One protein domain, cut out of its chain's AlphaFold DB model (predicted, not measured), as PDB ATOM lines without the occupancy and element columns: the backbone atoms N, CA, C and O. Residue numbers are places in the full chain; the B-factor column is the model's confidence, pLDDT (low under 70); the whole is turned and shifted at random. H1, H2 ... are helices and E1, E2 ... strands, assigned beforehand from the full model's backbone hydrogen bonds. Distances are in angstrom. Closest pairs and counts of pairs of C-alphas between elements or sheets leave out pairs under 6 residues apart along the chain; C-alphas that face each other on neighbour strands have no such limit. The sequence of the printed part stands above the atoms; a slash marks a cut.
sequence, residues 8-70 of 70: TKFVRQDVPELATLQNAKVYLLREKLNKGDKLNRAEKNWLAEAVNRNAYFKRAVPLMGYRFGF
ATOM      1  N   THR A   8      14.449-101.985  -9.884       90.56
ATOM      2  CA  THR A   8      13.335-102.406  -9.029       90.56
ATOM      3  C   THR A   8      12.673-101.176  -8.424       90.56
ATOM      4  O   THR A   8      13.355-100.357  -7.810       90.56
ATOM      5  N   LYS A   9      11.353-101.028  -8.576       91.62
ATOM      6  CA  LYS A   9      10.593 -99.978  -7.881       91.62
ATOM      7  C   LYS A   9      10.652-100.247  -6.374       91.62
ATOM      8  O   LYS A   9      10.316-101.346  -5.943       91.62
ATOM      9  N   PHE A  10      11.104 -99.272  -5.585       89.31
ATOM     10  CA  PHE A  10      11.198 -99.408  -4.119       89.31
ATOM     11  C   PHE A  10      10.246 -98.473  -3.360       89.31
ATOM     12  O   PHE A  10      10.089 -98.598  -2.148       89.31
ATOM     13  N   VAL A  11       9.619 -97.536  -4.068       89.38
ATOM     14  CA  VAL A  11       8.699 -96.535  -3.522       89.38
ATOM     15  C   VAL A  11       7.254 -97.003  -3.726       89.38
ATOM     16  O   VAL A  11       6.963 -97.685  -4.708       89.38
ATOM     17  N   ARG A  12       6.344 -96.667  -2.802       88.44
ATOM     18  CA  ARG A  12       4.925 -97.078  -2.875       88.44
ATOM     19  C   ARG A  12       4.105 -96.211  -3.830       88.44
ATOM     20  O   ARG A  12       3.160 -96.698  -4.432       88.44
ATOM     21  N   GLN A  13       4.489 -94.949  -3.961       87.69
ATOM     22  CA  GLN A  13       3.848 -93.938  -4.791       87.69
ATOM     23  C   GLN A  13       3.921 -94.283  -6.283       87.69
ATOM     24  O   GLN A  13       4.763 -95.079  -6.723       87.69
ATOM     25  N   ASP A  14       3.050 -93.655  -7.067       87.94
ATOM     26  CA  ASP A  14       3.136 -93.694  -8.519       87.94
ATOM     27  C   ASP A  14       4.422 -93.017  -8.985       87.94
ATOM     28  O   ASP A  14       4.800 -91.940  -8.522       87.94
ATOM     29  N   VAL A  15       5.134 -93.709  -9.868       88.50
ATOM     30  CA  VAL A  15       6.406 -93.266 -10.437       88.50
ATOM     31  C   VAL A  15       6.319 -93.373 -11.954       88.50
ATOM     32  O   VAL A  15       5.597 -94.245 -12.446       88.50
ATOM     33  N   PRO A  16       7.041 -92.513 -12.691       86.88
ATOM     34  CA  PRO A  16       7.088 -92.574 -14.146       86.88
ATOM     35  C   PRO A  16       7.554 -93.944 -14.633       86.88
ATOM     36  O   PRO A  16       8.330 -94.612 -13.954       86.88
ATOM     37  N   GLU A  17       7.133 -94.349 -15.828       88.69
ATOM     38  CA  GLU A  17       7.568 -95.619 -16.404       88.69
ATOM     39  C   GLU A  17       9.090 -95.691 -16.546       88.69
ATOM     40  O   GLU A  17       9.755 -94.704 -16.868       88.69
ATOM     41  N   LEU A  18       9.649 -96.891 -16.386       87.00
ATOM     42  CA  LEU A  18      11.093 -97.109 -16.456       87.00
ATOM     43  C   LEU A  18      11.697 -96.655 -17.803       87.00
ATOM     44  O   LEU A  18      12.828 -96.174 -17.830       87.00
ATOM     45  N   ALA A  19      10.930 -96.741 -18.896       87.56
ATOM     46  CA  ALA A  19      11.329 -96.274 -20.224       87.56
ATOM     47  C   ALA A  19      11.623 -94.763 -20.267       87.56
ATOM     48  O   ALA A  19      12.490 -94.322 -21.017       87.56
ATOM     49  N   THR A  20      10.985 -93.959 -19.409       90.06
ATOM     50  CA  THR A  20      11.262 -92.512 -19.317       90.06
ATOM     51  C   THR A  20      12.675 -92.223 -18.801       90.06
ATOM     52  O   THR A  20      13.248 -91.175 -19.092       90.06
ATOM     53  N   LEU A  21      13.272 -93.177 -18.079       90.62
ATOM     54  CA  LEU A  21      14.616 -93.076 -17.514       90.62
ATOM     55  C   LEU A  21      15.700 -93.625 -18.448       90.62
ATOM     56  O   LEU A  21      16.863 -93.638 -18.050       90.62
ATOM     57  N   GLN A  22      15.367 -94.042 -19.675       89.94
ATOM     58  CA  GLN A  22      16.331 -94.642 -20.608       89.94
ATOM     59  C   GLN A  22      17.533 -93.735 -20.917       89.94
ATOM     60  O   GLN A  22      18.646 -94.210 -21.117       89.94
ATOM     61  N   ASN A  23      17.321 -92.417 -20.876       91.56
ATOM     62  CA  ASN A  23      18.357 -91.415 -21.121       91.56
ATOM     63  C   ASN A  23      19.207 -91.113 -19.874       91.56
ATOM     64  O   ASN A  23      20.191 -90.377 -19.949       91.56
ATOM     65  N   ALA A  24      18.836 -91.644 -18.706       92.88
ATOM     66  CA  ALA A  24      19.582 -91.426 -17.480       92.88
ATOM     67  C   ALA A  24      20.877 -92.239 -17.481       92.88
ATOM     68  O   ALA A  24      20.907 -93.417 -17.838       92.88
ATOM     69  N   LYS A  25      21.953 -91.638 -16.969       93.12
ATOM     70  CA  LYS A  25      23.271 -92.281 -16.932       93.12
ATOM     71  C   LYS A  25      23.243 -93.643 -16.230       93.12
ATOM     72  O   LYS A  25      23.785 -94.602 -16.757       93.12
ATOM     73  N   VAL A  26      22.554 -93.762 -15.090       93.06
ATOM     74  CA  VAL A  26      22.435 -95.035 -14.353       93.06
ATOM     75  C   VAL A  26      21.770 -96.144 -15.178       93.06
ATOM     76  O   VAL A  26      22.199 -97.295 -15.113       93.06
ATOM     77  N   TYR A  27      20.765 -95.792 -15.984       93.94
ATOM     78  CA  TYR A  27      20.051 -96.727 -16.842       93.94
ATOM     79  C   TYR A  27      20.980 -97.247 -17.933       93.94
ATOM     80  O   TYR A  27      21.142 -98.456 -18.076       93.94
ATOM     81  N   LEU A  28      21.663 -96.334 -18.630       93.31
ATOM     82  CA  LEU A  28      22.614 -96.675 -19.687       93.31
ATOM     83  C   LEU A  28      23.743 -97.575 -19.167       93.31
ATOM     84  O   LEU A  28      24.089 -98.564 -19.811       93.31
ATOM     85  N   LEU A  29      24.290 -97.293 -17.977       93.69
ATOM     86  CA  LEU A  29      25.326 -98.144 -17.377       93.69
ATOM     87  C   LEU A  29      24.801 -99.536 -17.027       93.69
ATOM     88  O   LEU A  29      25.506-100.527 -17.222       93.69
ATOM     89  N   ARG A  30      23.571 -99.632 -16.515       92.38
ATOM     90  CA  ARG A  30      22.960-100.925 -16.201       92.38
ATOM     91  C   ARG A  30      22.654-101.725 -17.463       92.38
ATOM     92  O   ARG A  30      22.912-102.924 -17.492       92.38
ATOM     93  N   GLU A  31      22.150-101.072 -18.505       92.19
ATOM     94  CA  GLU A  31      21.899-101.700 -19.800       92.19
ATOM     95  C   GLU A  31      23.199-102.219 -20.429       92.19
ATOM     96  O   GLU A  31      23.255-103.362 -20.882       92.19
ATOM     97  N   LYS A  32      24.272-101.426 -20.369       92.25
ATOM     98  CA  LYS A  32      25.619-101.812 -20.809       92.25
ATOM     99  C   LYS A  32      26.113-103.076 -20.091       92.25
ATOM    100  O   LYS A  32      26.524-104.039 -20.731       92.25
ATOM    101  N   LEU A  33      25.977-103.135 -18.766       90.69
ATOM    102  CA  LEU A  33      26.312-104.340 -17.994       90.69
ATOM    103  C   LEU A  33      25.416-105.538 -18.338       90.69
ATOM    104  O   LEU A  33      25.888-106.675 -18.387       90.69
ATOM    105  N   ASN A  34      24.128-105.304 -18.597       90.12
ATOM    106  CA  ASN A  34      23.205-106.355 -19.018       90.12
ATOM    107  C   ASN A  34      23.613-106.959 -20.367       90.12
ATOM    108  O   ASN A  34      23.543-108.179 -20.504       90.12
ATOM    109  N   LYS A  35      24.109-106.134 -21.297       90.62
ATOM    110  CA  LYS A  35      24.689-106.552 -22.586       90.62
ATOM    111  C   LYS A  35      26.031-107.289 -22.440       90.62
ATOM    112  O   LYS A  35      26.479-107.921 -23.388       90.62
ATOM    113  N   GLY A  36      26.642-107.270 -21.252       89.50
ATOM    114  CA  GLY A  36      27.935-107.904 -20.973       89.50
ATOM    115  C   GLY A  36      29.141-107.003 -21.246       89.50
ATOM    116  O   GLY A  36      30.281-107.454 -21.126       89.50
ATOM    117  N   ASP A  37      28.907-105.732 -21.566       92.19
ATOM    118  CA  ASP A  37      29.964-104.764 -21.818       92.19
ATOM    119  C   ASP A  37      30.667-104.342 -20.523       92.19
ATOM    120  O   ASP A  37      30.097-104.311 -19.427       92.19
ATOM    121  N   LYS A  38      31.937-103.951 -20.655       91.50
ATOM    122  CA  LYS A  38      32.750-103.477 -19.532       91.50
ATOM    123  C   LYS A  38      32.582-101.973 -19.325       91.50
ATOM    124  O   LYS A  38      32.605-101.184 -20.269       91.50
ATOM    125  N   LEU A  39      32.494-101.575 -18.058       93.00
ATOM    126  CA  LEU A  39      32.536-100.169 -17.666       93.00
ATOM    127  C   LEU A  39      33.959 -99.611 -17.772       93.00
ATOM    128  O   LEU A  39      34.918-100.239 -17.303       93.00
ATOM    129  N   ASN A  40      34.092 -98.411 -18.329       94.75
ATOM    130  CA  ASN A  40      35.350 -97.670 -18.344       94.75
ATOM    131  C   ASN A  40      35.628 -97.019 -16.970       94.75
ATOM    132  O   ASN A  40      34.796 -97.041 -16.059       94.75
ATOM    133  N   ARG A  41      36.821 -96.438 -16.790       95.56
ATOM    134  CA  ARG A  41      37.222 -95.834 -15.505       95.56
ATOM    135  C   ARG A  41      36.316 -94.671 -15.085       95.56
ATOM    136  O   ARG A  41      35.965 -94.582 -13.914       95.56
ATOM    137  N   ALA A  42      35.919 -93.807 -16.017       95.81
ATOM    138  CA  ALA A  42      35.063 -92.657 -15.720       95.81
ATOM    139  C   ALA A  42      33.650 -93.089 -15.288       95.81
ATOM    140  O   ALA A  42      33.085 -92.525 -14.354       95.81
ATOM    141  N   GLU A  43      33.100 -94.124 -15.924       94.69
ATOM    142  CA  GLU A  43      31.816 -94.730 -15.569       94.69
ATOM    143  C   GLU A  43      31.872 -95.368 -14.178       94.69
ATOM    144  O   GLU A  43      30.967 -95.155 -13.376       94.69
ATOM    145  N   LYS A  44      32.957 -96.086 -13.862       93.88
ATOM    146  CA  LYS A  44      33.180 -96.663 -12.527       93.88
ATOM    147  C   LYS A  44      33.311 -95.592 -11.447       93.88
ATOM    148  O   LYS A  44      32.693 -95.728 -10.397       93.88
ATOM    149  N   ASN A  45      34.076 -94.531 -11.704       95.81
ATOM    150  CA  ASN A  45      34.229 -93.421 -10.763       95.81
ATOM    151  C   ASN A  45      32.883 -92.742 -10.499       95.81
ATOM    152  O   ASN A  45      32.511 -92.545  -9.346       95.81
ATOM    153  N   TRP A  46      32.127 -92.460 -11.563       95.44
ATOM    154  CA  TRP A  46      30.789 -91.891 -11.442       95.44
ATOM    155  C   TRP A  46      29.847 -92.809 -10.656       95.44
ATOM    156  O   TRP A  46      29.093 -92.336  -9.812       95.44
ATOM    157  N   LEU A  47      29.897 -94.123 -10.904       94.12
ATOM    158  CA  LEU A  47      29.075 -95.093 -10.185       94.12
ATOM    159  C   LEU A  47      29.422 -95.118  -8.693       94.12
ATOM    160  O   LEU A  47      28.520 -95.083  -7.861       94.12
ATOM    161  N   ALA A  48      30.712 -95.142  -8.351       92.81
ATOM    162  CA  ALA A  48      31.168 -95.111  -6.966       92.81
ATOM    163  C   ALA A  48      30.699 -93.836  -6.250       92.81
ATOM    164  O   ALA A  48      30.185 -93.907  -5.135       92.81
ATOM    165  N   GLU A  49      30.805 -92.682  -6.907       94.44
ATOM    166  CA  GLU A  49      30.306 -91.416  -6.372       94.44
ATOM    167  C   GLU A  49      28.783 -91.439  -6.180       94.44
ATOM    168  O   GLU A  49      28.294 -91.099  -5.106       94.44
ATOM    169  N   ALA A  50      28.021 -91.903  -7.173       94.25
ATOM    170  CA  ALA A  50      26.562 -91.983  -7.100       94.25
ATOM    171  C   ALA A  50      26.071 -92.958  -6.012       94.25
ATOM    172  O   ALA A  50      25.064 -92.698  -5.345       94.25
ATOM    173  N   VAL A  51      26.783 -94.069  -5.804       93.00
ATOM    174  CA  VAL A  51      26.500 -95.021  -4.721       93.00
ATOM    175  C   VAL A  51      26.827 -94.408  -3.356       93.00
ATOM    176  O   VAL A  51      26.037 -94.546  -2.431       93.00
ATOM    177  N   ASN A  52      27.938 -93.683  -3.226       91.31
ATOM    178  CA  ASN A  52      28.346 -93.095  -1.947       91.31
ATOM    179  C   ASN A  52      27.561 -91.828  -1.573       91.31
ATOM    180  O   ASN A  52      27.393 -91.536  -0.393       91.31
ATOM    181  N   ARG A  53      27.079 -91.066  -2.560       91.06
ATOM    182  CA  ARG A  53      26.366 -89.795  -2.351       91.06
ATOM    183  C   ARG A  53      24.876 -89.975  -2.047       91.06
ATOM    184  O   ARG A  53      24.206 -89.003  -1.705       91.06
ATOM    185  N   ASN A  54      24.327 -91.181  -2.187       88.31
ATOM    186  CA  ASN A  54      22.914 -91.424  -1.905       88.31
ATOM    187  C   ASN A  54      22.691 -91.923  -0.466       88.31
ATOM    188  O   ASN A  54      23.524 -92.620   0.102       88.31
ATOM    189  N   ALA A  55      21.537 -91.585   0.112       86.88
ATOM    190  CA  ALA A  55      21.192 -91.943   1.490       86.88
ATOM    191  C   ALA A  55      20.468 -93.298   1.627       86.88
ATOM    192  O   ALA A  55      20.183 -93.729   2.741       86.88
ATOM    193  N   TYR A  56      20.131 -93.961   0.515       86.12
ATOM    194  CA  TYR A  56      19.192 -95.088   0.515       86.12
ATOM    195  C   TYR A  56      19.881 -96.453   0.461       86.12
ATOM    196  O   TYR A  56      19.427 -97.398   1.106       86.12
ATOM    197  N   PHE A  57      20.958 -96.597  -0.318       89.12
ATOM    198  CA  PHE A  57      21.538 -97.903  -0.625       89.12
ATOM    199  C   PHE A  57      23.065 -97.876  -0.688       89.12
ATOM    200  O   PHE A  57      23.665 -97.028  -1.335       89.12
ATOM    201  N   LYS A  58      23.698 -98.911  -0.118       87.31
ATOM    202  CA  LYS A  58      25.164 -99.094  -0.133       87.31
ATOM    203  C   LYS A  58      25.717 -99.755  -1.407       87.31
ATOM    204  O   LYS A  58      26.926 -99.838  -1.576       87.31
ATOM    205  N   ARG A  59      24.847-100.318  -2.254       88.81
ATOM    206  CA  ARG A  59      25.207-101.112  -3.456       88.81
ATOM    207  C   ARG A  59      24.265-100.857  -4.637       88.81
ATOM    208  O   ARG A  59      24.033-101.725  -5.471       88.81
ATOM    209  N   ALA A  60      23.592 -99.716  -4.637       92.69
ATOM    210  CA  ALA A  60      22.642 -99.374  -5.682       92.69
ATOM    211  C   ALA A  60      22.534 -97.862  -5.801       92.69
ATOM    212  O   ALA A  60      22.799 -97.139  -4.843       92.69
ATOM    213  N   VAL A  61      22.103 -97.410  -6.972       94.06
ATOM    214  CA  VAL A  61      21.824 -96.000  -7.226       94.06
ATOM    215  C   VAL A  61      20.306 -95.831  -7.324       94.06
ATOM    216  O   VAL A  61      19.677 -96.480  -8.166       94.06
ATOM    217  N   PRO A  62      19.687 -95.014  -6.456       93.44
ATOM    218  CA  PRO A  62      18.277 -94.678  -6.568       93.44
ATOM    219  C   PRO A  62      18.066 -93.576  -7.615       93.44
ATOM    220  O   PRO A  62      18.811 -92.598  -7.652       93.44
ATOM    221  N   LEU A  63      17.024 -93.699  -8.436       92.56
ATOM    222  CA  LEU A  63      16.587 -92.648  -9.357       92.56
ATOM    223  C   LEU A  63      15.069 -92.716  -9.547       92.56
ATOM    224  O   LEU A  63      14.551 -93.765  -9.911       92.56
ATOM    225  N   MET A  64      14.366 -91.604  -9.297       90.25
ATOM    226  CA  MET A  64      12.908 -91.469  -9.488       90.25
ATOM    227  C   MET A  64      12.081 -92.636  -8.901       90.25
ATOM    228  O   MET A  64      11.143 -93.126  -9.517       90.25
ATOM    229  N   GLY A  65      12.460 -93.116  -7.711       90.25
ATOM    230  CA  GLY A  65      11.781 -94.219  -7.012       90.25
ATOM    231  C   GLY A  65      12.126 -95.635  -7.497       90.25
ATOM    232  O   GLY A  65      11.580 -96.620  -6.985       90.25
ATOM    233  N   TYR A  66      13.083 -95.750  -8.416       92.88
ATOM    234  CA  TYR A  66      13.691 -97.006  -8.841       92.88
ATOM    235  C   TYR A  66      15.065 -97.208  -8.213       92.88
ATOM    236  O   TYR A  66      15.832 -96.269  -8.022       92.88
ATOM    237  N   ARG A  67      15.386 -98.465  -7.918       92.75
ATOM    238  CA  ARG A  67      16.682 -98.928  -7.428       92.75
ATOM    239  C   ARG A  67      17.413 -99.641  -8.561       92.75
ATOM    240  O   ARG A  67      16.979-100.709  -8.989       92.75
ATOM    241  N   PHE A  68      18.541 -99.085  -8.991       92.62
ATOM    242  CA  PHE A  68      19.438 -99.710  -9.962       92.62
ATOM    243  C   PHE A  68      20.548-100.460  -9.223       92.62
ATOM    244  O   PHE A  68      21.384 -99.841  -8.563       92.62
ATOM    245  N   GLY A  69      20.518-101.794  -9.287       89.12
ATOM    246  CA  GLY A  69      21.516-102.660  -8.654       89.12
ATOM    247  C   GLY A  69      22.762-102.843  -9.523       89.12
ATOM    248  O   GLY A  69      22.639-103.059 -10.732       89.12
ATOM    249  N   PHE A  70      23.936-102.784  -8.893       85.19
ATOM    250  CA  PHE A  70      25.247-102.971  -9.519       85.19
ATOM    251  C   PHE A  70      26.090-103.974  -8.738       85.19
ATOM    252  O   PHE A  70      25.969-103.999  -7.491       85.19
TER     253      PHE A  70
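This is residues 8 to 70 of the 70 residues of an uncharacterized protein of Pedobacter antarcticus (UniProt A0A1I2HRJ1). A small two-stranded hairpin, E1 and E2, has two helices set against it at a steep angle to each other: H2 lies over one face of the hairpin, while H3 packs on E1 with its residues 47 to 52. The first printed residues, 8 to 9, pair with E2 as a short extra strand, and from there a loop through Gln 13 makes one end of the longest axis and leads to the short helix H1. The printed part has 63 residues, with three named helices and then two named strands, in the order H1, H2, H3, E1, E2; the sheet E1 - E2 is antiparallel. The class is mixed, helices and strands. The whole is compact, with a radius of gyration of the C-alphas of 11.7 A, and spans 35 by 24 by 15 A.

At the first printed residues, 8 to 9 pair antiparallel with residues 66 to 67 of E2, residues 66 to 69. H1, residues 18 to 21, is close to but not clearly touching H2, residues 25 to 34; their closest C-alphas are those of Leu 21 and Tyr 27, 6.6 A apart. H2 and H3, residues 41 to 52, are close but not clearly touching, with Leu 29 and Glu 43 the closest C-alphas at 7.6 A. Their lines stand at a steep tilt of 66 degrees, opposite ways. The closest C-alphas of H2 and E2 are those of Val 26 and Phe 68, 7.1 A apart. Those of H3 and E1, residues 60 to 63, are Val 51 and Val 61, 5.4 A apart. E1 and E2 form an antiparallel hairpin at 156 degrees, with N 61 and O 68 at 3.0 A and N 66 and O 63 at 2.9 A, both within hydrogen-bond range. H3 and E2 are apart. In H2 and H3 every O i to N i+4 pair is within hydrogen-bond range; H1 is too short for such a pair.

H1 begins at C-alpha 18, (11.093, -97.109, -16.456), and measures 5.5 A from first to last C-alpha. H2 measures 14.2 A and H3 16.4 A, the latter beginning at C-alpha 41, (37.222, -95.834, -15.505). E1 measures 9.8 A, and E2, 9.7 A, ends at C-alpha 69, (21.516, -102.660, -8.654).

The two C-alphas farthest apart are those of Gln 13 and Arg 41, 35.1 A. The printed part has no cut. The links H1 to H2 and E1 to E2 are tight, those from H2 to H3 and from H3 to E1 are short, and no link is long. The mean pLDDT of the printed part is 91.3, and no printed residue is under 70.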